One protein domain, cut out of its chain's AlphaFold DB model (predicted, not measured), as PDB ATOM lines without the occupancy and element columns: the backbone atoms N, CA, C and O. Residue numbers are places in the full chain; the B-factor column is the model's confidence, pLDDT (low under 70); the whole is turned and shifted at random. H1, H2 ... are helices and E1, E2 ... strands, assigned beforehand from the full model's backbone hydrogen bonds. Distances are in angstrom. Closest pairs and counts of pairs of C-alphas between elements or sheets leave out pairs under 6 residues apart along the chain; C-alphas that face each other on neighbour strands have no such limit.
ATOM      1  N   GLN A  34     305.561 237.671 409.478       89.00
ATOM      2  CA  GLN A  34     305.965 238.868 410.194       89.00
ATOM      3  C   GLN A  34     307.425 239.188 409.891       89.00
ATOM      4  O   GLN A  34     308.303 238.339 410.048       89.00
ATOM      5  N   ILE A  35     307.666 240.410 409.432       90.25
ATOM      6  CA  ILE A  35     308.995 240.932 409.138       90.25
ATOM      7  C   ILE A  35     309.206 242.154 410.026       90.25
ATOM      8  O   ILE A  35     308.563 243.187 409.846       90.25
ATOM      9  N   ASP A  36     310.123 242.044 410.974       91.06
ATOM     10  CA  ASP A  36     310.438 243.098 411.927       91.06
ATOM     11  C   ASP A  36     311.799 243.702 411.596       91.06
ATOM     12  O   ASP A  36     312.839 243.056 411.718       91.06
ATOM     13  N   LEU A  37     311.791 244.963 411.179       90.88
ATOM     14  CA  LEU A  37     312.980 245.758 410.914       90.88
ATOM     15  C   LEU A  37     313.210 246.709 412.089       90.88
ATOM     16  O   LEU A  37     312.491 247.691 412.260       90.88
ATOM     17  N   ASN A  38     314.226 246.444 412.900       89.81
ATOM     18  CA  ASN A  38     314.608 247.284 414.027       89.81
ATOM     19  C   ASN A  38     315.915 248.020 413.723       89.81
ATOM     20  O   ASN A  38     316.982 247.413 413.646       89.81
ATOM     21  N   ILE A  39     315.835 249.340 413.589       88.62
ATOM     22  CA  ILE A  39     317.005 250.209 413.478       88.62
ATOM     23  C   ILE A  39     317.488 250.518 414.895       88.62
ATOM     24  O   ILE A  39     316.733 251.010 415.736       88.62
ATOM     25  N   ILE A  40     318.741 250.198 415.187       88.69
ATOM     26  CA  ILE A  40     319.322 250.324 416.529       88.69
ATOM     27  C   ILE A  40     320.135 251.612 416.633       88.69
ATOM     28  O   ILE A  40     320.070 252.301 417.656       88.69
ATOM     29  N   ASP A  41     320.859 251.970 415.572       85.44
ATOM     30  CA  ASP A  41     321.704 253.157 415.574       85.44
ATOM     31  C   ASP A  41     320.957 254.435 415.147       85.44
ATOM     32  O   ASP A  41     320.301 254.514 414.105       85.44
ATOM     33  N   ASN A  42     321.115 255.481 415.963       79.69
ATOM     34  CA  ASN A  42     320.490 256.784 415.742       79.69
ATOM     35  C   ASN A  42     321.086 257.514 414.529       79.69
ATOM     36  O   ASN A  42     320.388 258.317 413.911       79.69
ATOM     37  N   LYS A  43     322.389 257.359 414.255       79.12
ATOM     38  CA  LYS A  43     323.059 258.099 413.175       79.12
ATOM     39  C   LYS A  43     322.668 257.504 411.830       79.12
ATOM     40  O   LYS A  43     322.263 258.253 410.949       79.12
ATOM     41  N   PHE A  44     322.668 256.182 411.739       75.88
ATOM     42  CA  PHE A  44     322.238 255.427 410.577       75.88
ATOM     43  C   PHE A  44     320.782 255.737 410.200       75.88
ATOM     44  O   PHE A  44     320.503 256.069 409.050       75.88
ATOM     45  N   LEU A  45     319.857 255.764 411.176       76.81
ATOM     46  CA  LEU A  45     318.476 256.205 410.930       76.81
ATOM     47  C   LEU A  45     318.427 257.612 410.315       76.81
ATOM     48  O   LEU A  45     317.681 257.859 409.371       76.81
ATOM     49  N   LYS A  46     319.224 258.547 410.843       71.88
ATOM     50  CA  LYS A  46     319.269 259.920 410.327       71.88
ATOM     51  C   LYS A  46     319.841 259.985 408.916       71.88
ATOM     52  O   LYS A  46     319.347 260.784 408.134       71.88
ATOM     53  N   GLU A  47     320.865 259.203 408.593       71.06
ATOM     54  CA  GLU A  47     321.436 259.149 407.241       71.06
ATOM     55  C   GLU A  47     320.410 258.630 406.223       71.06
ATOM     56  O   GLU A  47     320.184 259.296 405.212       71.06
ATOM     57  N   LEU A  48     319.675 257.557 406.548       67.81
ATOM     58  CA  LEU A  48     318.582 257.046 405.707       67.81
ATOM     59  C   LEU A  48     317.470 258.082 405.467       67.81
ATOM     60  O   LEU A  48     316.875 258.140 404.391       67.81
ATOM     61  N   LEU A  49     317.170 258.907 406.472       66.38
ATOM     62  CA  LEU A  49     316.172 259.973 406.352       66.38
ATOM     63  C   LEU A  49     316.711 261.206 405.607       66.38
ATOM     64  O   LEU A  49     315.935 261.909 404.962       66.38
ATOM     65  N   LYS A  50     318.022 261.468 405.670       62.12
ATOM     66  CA  LYS A  50     318.680 262.607 405.011       62.12
ATOM     67  C   LYS A  50     318.826 262.425 403.505       62.12
ATOM     68  O   LYS A  50     318.605 263.385 402.780       62.12
ATOM     69  N   ASP A  51     319.129 261.229 403.010       52.16
ATOM     70  CA  ASP A  51     319.206 261.012 401.553       52.16
ATOM     71  C   ASP A  51     317.843 261.185 400.856       52.16
ATOM     72  O   ASP A  51     317.772 261.541 399.678       52.16
ATOM     73  N   ASN A  52     316.749 261.064 401.613       50.34
ATOM     74  CA  ASN A  52     315.389 261.326 401.147       50.34
ATOM     75  C   ASN A  52     314.970 262.810 401.228       50.34
ATOM     76  O   ASN A  52     313.836 263.143 400.882       50.34
ATOM     77  N   THR A  53     315.859 263.742 401.615       45.38
ATOM     78  CA  THR A  53     315.558 265.192 401.604       45.38
ATOM     79  C   THR A  53     315.646 265.833 400.215       45.38
ATOM     80  O   THR A  53     315.495 267.051 400.095       45.38
ATOM     81  N   LYS A  54     315.827 265.050 399.141       47.69
ATOM     82  CA  LYS A  54     315.466 265.481 397.781       47.69
ATOM     83  C   LYS A  54     313.939 265.541 397.670       47.69
ATOM     84  O   LYS A  54     313.324 264.595 397.198       47.69
ATOM     85  N   THR A  55     313.343 266.621 398.185       47.41
ATOM     86  CA  THR A  55     312.008 267.171 397.839       47.41
ATOM     87  C   THR A  55     310.822 266.201 397.700       47.41
ATOM     88  O   THR A  55     309.782 266.578 397.169       47.41
ATOM     89  N   THR A  56     310.899 264.977 398.219       53.00
ATOM     90  CA  THR A  56     309.765 264.056 398.259       53.00
ATOM     91  C   THR A  56     309.129 264.260 399.623       53.00
ATOM     92  O   THR A  56     309.683 263.860 400.645       53.00
ATOM     93  N   SER A  57     308.011 264.989 399.670       62.25
ATOM     94  CA  SER A  57     307.274 265.201 400.919       62.25
ATOM     95  C   SER A  57     307.046 263.848 401.601       62.25
ATOM     96  O   SER A  57     306.733 262.869 400.927       62.25
ATOM     97  N   PHE A  58     307.165 263.772 402.929       58.12
ATOM     98  CA  PHE A  58     306.857 262.562 403.709       58.12
ATOM     99  C   PHE A  58     305.500 261.944 403.311       58.12
ATOM    100  O   PHE A  58     305.315 260.731 403.339       58.12
ATOM    101  N   LEU A  59     304.570 262.783 402.847       58.31
ATOM    102  CA  LEU A  59     303.270 262.396 402.311       58.31
ATOM    103  C   LEU A  59     303.357 261.590 400.997       58.31
ATOM    104  O   LEU A  59     302.602 260.639 400.817       58.31
ATOM    105  N   GLU A  60     304.284 261.917 400.099       65.44
ATOM    106  CA  GLU A  60     304.537 261.166 398.861       65.44
ATOM    107  C   GLU A  60     305.186 259.805 399.142       65.44
ATOM    108  O   GLU A  60     304.764 258.800 398.572       65.44
ATOM    109  N   LEU A  61     306.115 259.730 400.104       68.44
ATOM    110  CA  LEU A  61     306.656 258.450 400.581       68.44
ATOM    111  C   LEU A  61     305.540 257.558 401.145       68.44
ATOM    112  O   LEU A  61     305.450 256.376 400.821       68.44
ATOM    113  N   LEU A  62     304.623 258.127 401.930       65.88
ATOM    114  CA  LEU A  62     303.463 257.397 402.450       65.88
ATOM    115  C   LEU A  62     302.505 256.935 401.339       65.88
ATOM    116  O   LEU A  62     301.953 255.838 401.432       65.88
ATOM    117  N   LYS A  63     302.316 257.728 400.273       68.94
ATOM    118  CA  LYS A  63     301.540 257.306 399.093       68.94
ATOM    119  C   LYS A  63     302.203 256.139 398.366       68.94
ATOM    120  O   LYS A  63     301.505 255.193 398.014       68.94
ATOM    121  N   GLN A  64     303.521 256.168 398.182       72.31
ATOM    122  CA  GLN A  64     304.269 255.066 397.563       72.31
ATOM    123  C   GLN A  64     304.168 253.782 398.398       72.31
ATOM    124  O   GLN A  64     303.907 252.701 397.868       72.31
ATOM    125  N   LEU A  65     304.276 253.910 399.721       75.75
ATOM    126  CA  LEU A  65     304.126 252.791 400.650       75.75
ATOM    127  C   LEU A  65     302.700 252.231 400.694       75.75
ATOM    128  O   LEU A  65     302.525 251.086 401.097       75.75
ATOM    129  N   LYS A  66     301.678 252.984 400.262       76.69
ATOM    130  CA  LYS A  66     300.288 252.507 400.240       76.69
ATOM    131  C   LYS A  66     300.120 251.288 399.334       76.69
ATOM    132  O   LYS A  66     299.499 250.320 399.761       76.69
ATOM    133  N   THR A  67     300.672 251.324 398.121       77.69
ATOM    134  CA  THR A  67     300.573 250.204 397.171       77.69
ATOM    135  C   THR A  67     301.279 248.965 397.719       77.69
ATOM    136  O   THR A  67     300.731 247.869 397.678       77.69
ATOM    137  N   ILE A  68     302.451 249.157 398.331       80.00
ATOM    138  CA  ILE A  68     303.212 248.079 398.973       80.00
ATOM    139  C   ILE A  68     302.429 247.504 400.163       80.00
ATOM    140  O   ILE A  68     302.284 246.293 400.286       80.00
ATOM    141  N   ALA A  69     301.856 248.354 401.018       83.69
ATOM    142  CA  ALA A  69     301.049 247.927 402.160       83.69
ATOM    143  C   ALA A  69     299.785 247.159 401.742       83.69
ATOM    144  O   ALA A  69     299.349 246.254 402.453       83.69
ATOM    145  N   GLU A  70     299.190 247.506 400.599       81.69
ATOM    146  CA  GLU A  70     298.067 246.770 400.014       81.69
ATOM    147  C   GLU A  70     298.466 245.368 399.574       81.69
ATOM    148  O   GLU A  70     297.774 244.406 399.908       81.69
ATOM    149  N   GLU A  71     299.596 245.242 398.884       83.06
ATOM    150  CA  GLU A  71     300.115 243.947 398.456       83.06
ATOM    151  C   GLU A  71     300.466 243.058 399.654       83.06
ATOM    152  O   GLU A  71     300.013 241.914 399.724       83.06
ATOM    153  N   LEU A  72     301.170 243.610 400.648       85.62
ATOM    154  CA  LEU A  72     301.497 242.914 401.896       85.62
ATOM    155  C   LEU A  72     300.237 242.413 402.604       85.62
ATOM    156  O   LEU A  72     300.153 241.243 402.977       85.62
ATOM    157  N   LYS A  73     299.216 243.270 402.721       85.62
ATOM    158  CA  LYS A  73     297.941 242.904 403.341       85.62
ATOM    159  C   LYS A  73     297.249 241.759 402.603       85.62
ATOM    160  O   LYS A  73     296.758 240.837 403.255       85.62
ATOM    161  N   ASN A  74     297.214 241.808 401.272       86.12
ATOM    162  CA  ASN A  74     296.603 240.763 400.449       86.12
ATOM    163  C   ASN A  74     297.338 239.419 400.581       86.12
ATOM    164  O   ASN A  74     296.715 238.367 400.478       86.12
ATOM    165  N   GLN A  75     298.645 239.448 400.849       83.50
ATOM    166  CA  GLN A  75     299.469 238.254 401.069       83.50
ATOM    167  C   GLN A  75     299.450 237.757 402.528       83.50
ATOM    168  O   GLN A  75     300.009 236.702 402.839       83.50
ATOM    169  N   GLY A  76     298.779 238.470 403.435       85.44
ATOM    170  CA  GLY A  76     298.755 238.116 404.853       85.44
ATOM    171  C   GLY A  76     300.038 238.487 405.602       85.44
ATOM    172  O   GLY A  76     300.285 237.901 406.651       85.44
ATOM    173  N   VAL A  77     300.873 239.368 405.041       87.56
ATOM    174  CA  VAL A  77     302.195 239.739 405.557       87.56
ATOM    175  C   VAL A  77     302.119 241.064 406.309       87.56
ATOM    176  O   VAL A  77     301.466 242.013 405.869       87.56
ATOM    177  N   THR A  78     302.844 241.142 407.421       88.94
ATOM    178  CA  THR A  78     303.020 242.352 408.225       88.94
ATOM    179  C   THR A  78     304.496 242.726 408.258       88.94
ATOM    180  O   THR A  78     305.346 241.899 408.591       88.94
ATOM    181  N   ILE A  79     304.800 243.988 407.953       89.56
ATOM    182  CA  ILE A  79     306.124 244.577 408.163       89.56
ATOM    183  C   ILE A  79     306.029 245.601 409.288       89.56
ATOM    184  O   ILE A  79     305.208 246.523 409.220       89.56
ATOM    185  N   THR A  80     306.889 245.480 410.295       90.50
ATOM    186  CA  THR A  80     307.063 246.506 411.325       90.50
ATOM    187  C   THR A  80     308.423 247.177 411.171       90.50
ATOM    188  O   THR A  80     309.449 246.526 410.995       90.50
ATOM    189  N   LEU A  81     308.437 248.506 411.229       87.25
ATOM    190  CA  LEU A  81     309.652 249.297 411.362       87.25
ATOM    191  C   LEU A  81     309.699 249.845 412.781       87.25
ATOM    192  O   LEU A  81     308.809 250.588 413.204       87.25
ATOM    193  N   SER A  82     310.762 249.511 413.493       88.81
ATOM    194  CA  SER A  82     311.021 249.934 414.861       88.81
ATOM    195  C   SER A  82     312.347 250.676 414.948       88.81
ATOM    196  O   SER A  82     313.270 250.435 414.172       88.81
ATOM    197  N   HIS A  83     312.451 251.577 415.920       85.62
ATOM    198  CA  HIS A  83     313.714 252.194 416.300       85.62
ATOM    199  C   HIS A  83     313.961 251.944 417.781       85.62
ATOM    200  O   HIS A  83     313.159 252.353 418.628       85.62
ATOM    201  N   LYS A  84     315.062 251.250 418.084       86.56
ATOM    202  CA  LYS A  84     315.417 250.798 419.439       86.56
ATOM    203  C   LYS A  84     314.257 250.071 420.128       86.56
ATOM    204  O   LYS A  84     313.908 250.375 421.265       86.56
ATOM    205  N   GLY A  85     313.617 249.158 419.397       83.62
ATOM    206  CA  GLY A  85     312.484 248.362 419.881       83.62
ATOM    207  C   GLY A  85     311.153 249.114 419.975       83.62
ATOM    208  O   GLY A  85     310.140 248.508 420.301       83.62
ATOM    209  N   VAL A  86     311.117 250.416 419.670       83.00
ATOM    210  CA  VAL A  86     309.870 251.188 419.634       83.00
ATOM    211  C   VAL A  86     309.335 251.207 418.209       83.00
ATOM    212  O   VAL A  86     309.948 251.819 417.332       83.00
ATOM    213  N   THR A  87     308.184 250.578 417.981       82.00
ATOM    214  CA  THR A  87     307.526 250.558 416.669       82.00
ATOM    215  C   THR A  87     307.186 251.973 416.213       82.00
ATOM    216  O   THR A  87     306.551 252.753 416.925       82.00
ATOM    217  N   MET A  88     307.631 252.313 415.010       79.19
ATOM    218  CA  MET A  88     307.409 253.606 414.368       79.19
ATOM    219  C   MET A  88     306.332 253.512 413.291       79.19
ATOM    220  O   MET A  88     305.488 254.404 413.194       79.19
ATOM    221  N   LEU A  89     306.356 252.430 412.510       82.25
ATOM    222  CA  LEU A  89     305.483 252.217 411.364       82.25
ATOM    223  C   LEU A  89     305.105 250.738 411.263       82.25
ATOM    224  O   LEU A  89     305.975 249.875 411.361       82.25
ATOM    225  N   THR A  90     303.828 250.470 411.015       86.56
ATOM    226  CA  THR A  90     303.331 249.126 410.690       86.56
ATOM    227  C   THR A  90     302.647 249.157 409.328       86.56
ATOM    228  O   THR A  90     301.817 250.037 409.071       86.56
ATOM    229  N   LEU A  91     302.994 248.203 408.461       86.94
ATOM    230  CA  LEU A  91     302.451 248.035 407.112       86.94
ATOM    231  C   LEU A  91     301.909 246.613 406.940       86.94
ATOM    232  O   LEU A  91     302.518 245.657 407.416       86.94
ATOM    233  N   GLY A  92     300.812 246.464 406.200       86.62
ATOM    234  CA  GLY A  92     300.279 245.153 405.823       86.62
ATOM    235  C   GLY A  92     299.106 244.689 406.684       86.62
ATOM    236  O   GLY A  92     298.222 245.486 407.014       86.62
ATOM    237  N   SER A  93     299.048 243.391 406.975       85.69
ATOM    238  CA  SER A  93     297.853 242.734 407.518       85.69
ATOM    239  C   SER A  93     297.444 243.217 408.907       85.69
ATOM    240  O   SER A  93     296.252 243.449 409.120       85.69
ATOM    241  N   ASP A  94     298.409 243.451 409.798       86.88
ATOM    242  CA  ASP A  94     298.137 243.838 411.192       86.88
ATOM    243  C   ASP A  94     298.166 245.353 411.440       86.88
ATOM    244  O   ASP A  94     298.026 245.798 412.580       86.88
ATOM    245  N   ALA A  95     298.347 246.170 410.396       82.38
ATOM    246  CA  ALA A  95     298.352 247.623 410.543       82.38
ATOM    247  C   ALA A  95     296.988 248.119 411.060       82.38
ATOM    248  O   ALA A  95     295.957 247.926 410.400       82.38
ATOM    249  N   LYS A  96     296.965 248.787 412.223       70.19
ATOM    250  CA  LYS A  96     295.735 249.373 412.772       70.19
ATOM    251  C   LYS A  96     295.562 250.793 412.260       70.19
ATOM    252  O   LYS A  96     296.481 251.601 412.182       70.19
ATOM    253  N   ALA A  97     294.332 251.126 411.914       55.78
ATOM    254  CA  ALA A  97     294.010 252.426 411.365       55.78
ATOM    255  C   ALA A  97     293.899 253.489 412.470       55.78
ATOM    256  O   ALA A  97     292.792 253.885 412.819       55.78
ATOM    257  N   ASN A  98     295.012 253.964 413.019       50.81
ATOM    258  CA  ASN A  98     295.016 255.047 414.012       50.81
ATOM    259  C   ASN A  98     295.334 256.410 413.353       50.81
ATOM    260  O   ASN A  98     295.486 256.455 412.135       50.81
ATOM    261  N   PHE A  99     295.335 257.524 414.111       43.69
ATOM    262  CA  PHE A  99     295.270 258.966 413.720       43.69
ATOM    263  C   PHE A  99     295.963 259.447 412.415       43.69
ATOM    264  O   PHE A  99     295.632 260.510 411.890       43.69
ATOM    265  N   SER A 100     296.860 258.661 411.827       44.47
ATOM    266  CA  SER A 100     297.341 258.753 410.444       44.47
ATOM    267  C   SER A 100     296.231 258.787 409.379       44.47
ATOM    268  O   SER A 100     296.505 259.233 408.264       44.47
ATOM    269  N   GLN A 101     294.995 258.360 409.677       49.88
ATOM    270  CA  GLN A 101     293.862 258.412 408.733       49.88
ATOM    271  C   GLN A 101     293.585 259.826 408.190       49.88
ATOM    272  O   GLN A 101     293.218 259.958 407.024       49.88
ATOM    273  N   LEU A 102     293.801 260.882 408.987       45.44
ATOM    274  CA  LEU A 102     293.520 262.262 408.564       45.44
ATOM    275  C   LEU A 102     294.521 262.774 407.507       45.44
ATOM    276  O   LEU A 102     294.168 263.595 406.666       45.44
ATOM    277  N   ILE A 103     295.757 262.258 407.526       46.50
ATOM    278  CA  ILE A 103     296.859 262.691 406.646       46.50
ATOM    279  C   ILE A 103     297.054 261.712 405.476       46.50
ATOM    280  O   ILE A 103     297.262 262.128 404.340       46.50
ATOM    281  N   THR A 104     296.953 260.404 405.729       50.62
ATOM    282  CA  THR A 104     297.173 259.345 404.722       50.62
ATOM    283  C   THR A 104     295.900 258.905 404.002       50.62
ATOM    284  O   THR A 104     295.979 258.247 402.963       50.62
ATOM    285  N   ARG A 105     294.719 259.229 404.553       55.97
ATOM    286  CA  ARG A 105     293.402 258.776 404.069       55.97
ATOM    287  C   ARG A 105     293.287 257.253 403.893       55.97
ATOM    288  O   ARG A 105     292.469 256.787 403.104       55.97
ATOM    289  N   THR A 106     294.100 256.452 404.589       47.72
ATOM    290  CA  THR A 106     294.070 254.986 404.470       47.72
ATOM    291  C   THR A 106     294.169 254.291 405.824       47.72
ATOM    292  O   THR A 106     294.849 254.747 406.735       47.72
ATOM    293  N   LYS A 107     293.487 253.146 405.935       56.97
ATOM    294  CA  LYS A 107     293.475 252.264 407.112       56.97
ATOM    295  C   LYS A 107     294.631 251.247 407.128       56.97
ATOM    296  O   LYS A 107     294.585 250.296 407.894       56.97
ATOM    297  N   LYS A 108     295.602 251.392 406.220       56.56
ATOM    298  CA  LYS A 108     296.628 250.378 405.892       56.56
ATOM    299  C   LYS A 108     298.036 250.762 406.359       56.56
ATOM    300  O   LYS A 108     298.975 250.001 406.167       56.56
ATOM    301  N   ILE A 109     298.165 251.963 406.916       58.44
ATOM    302  CA  ILE A 109     299.410 252.528 407.419       58.44
ATOM    303  C   ILE A 109     299.138 252.999 408.842       58.44
ATOM    304  O   ILE A 109     298.268 253.847 409.050       58.44
ATOM    305  N   GLU A 110     299.891 252.467 409.799       63.12
ATOM    306  CA  GLU A 110     299.860 252.934 411.181       63.12
ATOM    307  C   GLU A 110     301.138 253.705 411.493       63.12
ATOM    308  O   GLU A 110     302.223 253.122 411.519       63.12
ATOM    309  N   ILE A 111     301.024 255.015 411.736       61.03
ATOM    310  CA  ILE A 111     302.146 255.815 412.233       61.03
ATOM    311  C   ILE A 111     302.024 255.924 413.748       61.03
ATOM    312  O   ILE A 111     301.226 256.705 414.265       61.03
ATOM    313  N   ASN A 112     302.844 255.154 414.456       59.28
ATOM    314  CA  ASN A 112     302.790 255.043 415.911       59.28
ATOM    315  C   ASN A 112     303.439 256.242 416.623       59.28
ATOM    316  O   ASN A 112     303.061 256.581 417.743       59.28
ATOM    317  N   ASN A 113     304.417 256.914 415.995       57.62
ATOM    318  CA  ASN A 113     305.090 258.060 416.616       57.62
ATOM    319  C   ASN A 113     305.669 259.068 415.601       57.62
ATOM    320  O   ASN A 113     306.853 259.030 415.264       57.62
ATOM    321  N   LEU A 114     304.842 260.020 415.154       55.19
ATOM    322  CA  LEU A 114     305.240 261.079 414.209       55.19
ATOM    323  C   LEU A 114     306.304 262.036 414.796       55.19
ATOM    324  O   LEU A 114     307.175 262.531 414.086       55.19
ATOM    325  N   LYS A 115     306.261 262.283 416.113       46.47
ATOM    326  CA  LYS A 115     307.110 263.271 416.805       46.47
ATOM    327  C   LYS A 115     308.579 262.839 416.884       46.47
ATOM    328  O   LYS A 115     309.468 263.674 416.740       46.47
ATOM    329  N   LYS A 116     308.847 261.537 417.055       55.53
ATOM    330  CA  LYS A 116     310.218 260.990 417.065       55.53
ATOM    331  C   LYS A 116     310.904 261.025 415.693       55.53
ATOM    332  O   LYS A 116     312.128 261.062 415.660       55.53
ATOM    333  N   LEU A 117     310.146 261.050 414.591       50.47
ATOM    334  CA  LEU A 117     310.701 261.178 413.235       50.47
ATOM    335  C   LEU A 117     311.240 262.590 412.951       50.47
ATOM    336  O   LEU A 117     312.193 262.739 412.197       50.47
ATOM    337  N   ILE A 118     310.644 263.621 413.563       50.62
ATOM    338  CA  ILE A 118     310.900 265.034 413.226       50.62
ATOM    339  C   ILE A 118     311.932 265.690 414.172       50.62
ATOM    340  O   ILE A 118     312.608 266.636 413.784       50.62
ATOM    341  N   GLN A 119     312.113 265.196 415.403       47.25
ATOM    342  CA  GLN A 119     312.950 265.850 416.434       47.25
ATOM    343  C   GLN A 119     314.430 265.413 416.476       47.25
ATOM    344  O   GLN A 119     315.041 265.390 417.545       47.25
TER     345      GLN A 119
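This is residues 34 to 119 of the 136 residues of an uncharacterized protein of Candidatus Bathyarchaeota archaeon (UniProt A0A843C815). A twisted sheet of four strands has one long helix, H2, running slantwise over one face, toward the E3 and E4 side. H1 lies off the sheet beyond the end of E1, the short helices H3 and H4 lie toward the E4 side, and residues 53 to 58, of which 58 belongs to H2, stick out. The printed part has 86 residues with four named helices and four named strands, in the order E1 H1 H2 E2 E3 H3 E4 H4; the class is mixed, helices and strands. The sheet is mixed, in the order E1, E2, E3, E4. The whole is compact, with a radius of gyration of the C-alphas of 12.7 A, and rounded, spanning 34 by 26 by 20 A.

In the sheet, E1 is residues 34 to 39, 16.2 A long, from C-alpha 34 at (305.965, 238.868, 410.194). E2 is residues 78 to 83, 16.6 A; E3 is residues 86 to 92, 17.9 A; E4 is residues 109 to 111, 6.4 A. H2, residues 58 to 75, is 25.5 A long and ends with C-alpha 75 at (299.469, 238.254, 401.069). H1 is residues 42 to 51, 14.9 A; H3 is residues 101 to 104, 5.3 A; H4 is residues 114 to 118, 7.0 A, with C-alpha 118 at (310.900, 265.034, 413.226).

E1 and E2 are parallel at 16 degrees, with N 37 and O 80 at 2.8 A. They belong to a strand-helix-strand unit, two parallel neighbour strands with H1 and H2 between, whose crossover is right-handed. E2 and E3 form a hairpin, antiparallel at 160 degrees, with N 81 and O 89 at 2.8 A. E3 and E4 are antiparallel at 170 degrees, with N 90 and O 110 at 3.1 A. H2 is on the sheet at a height of 6.4 A, making two layers, a helix on one face of a sheet; its closest C-alphas to E3 are Lys 73 and Gly 92, 4.1 A. On the local plane it runs slantwise to the strands, at 39 degrees to E4. H2 has a kink of 33 degrees near residue 65. With residues 59 to 63 alone it touches H3, closest at the C-alphas of Leu 62 and Thr 104, 7.0 A. H3 and H4 only graze the sheet. H1 is not on the sheet and is apart from H2. Every O i to N i+4 pair is within hydrogen-bond range in H1, 12 of 14 in H2 and 0 of 1 in H4, where 2 of 2 O i to N i+3 pairs are; H3 is too short for an O i to N i+4 pair.

The two C-alphas farthest apart, those of Gln 75 and Gln 119, are 34.3 A apart. The printed part has no cut, and no link is long. Mean pLDDT of the printed part is 70.6; residues 48 to 63 and 97 to 119 are under 70.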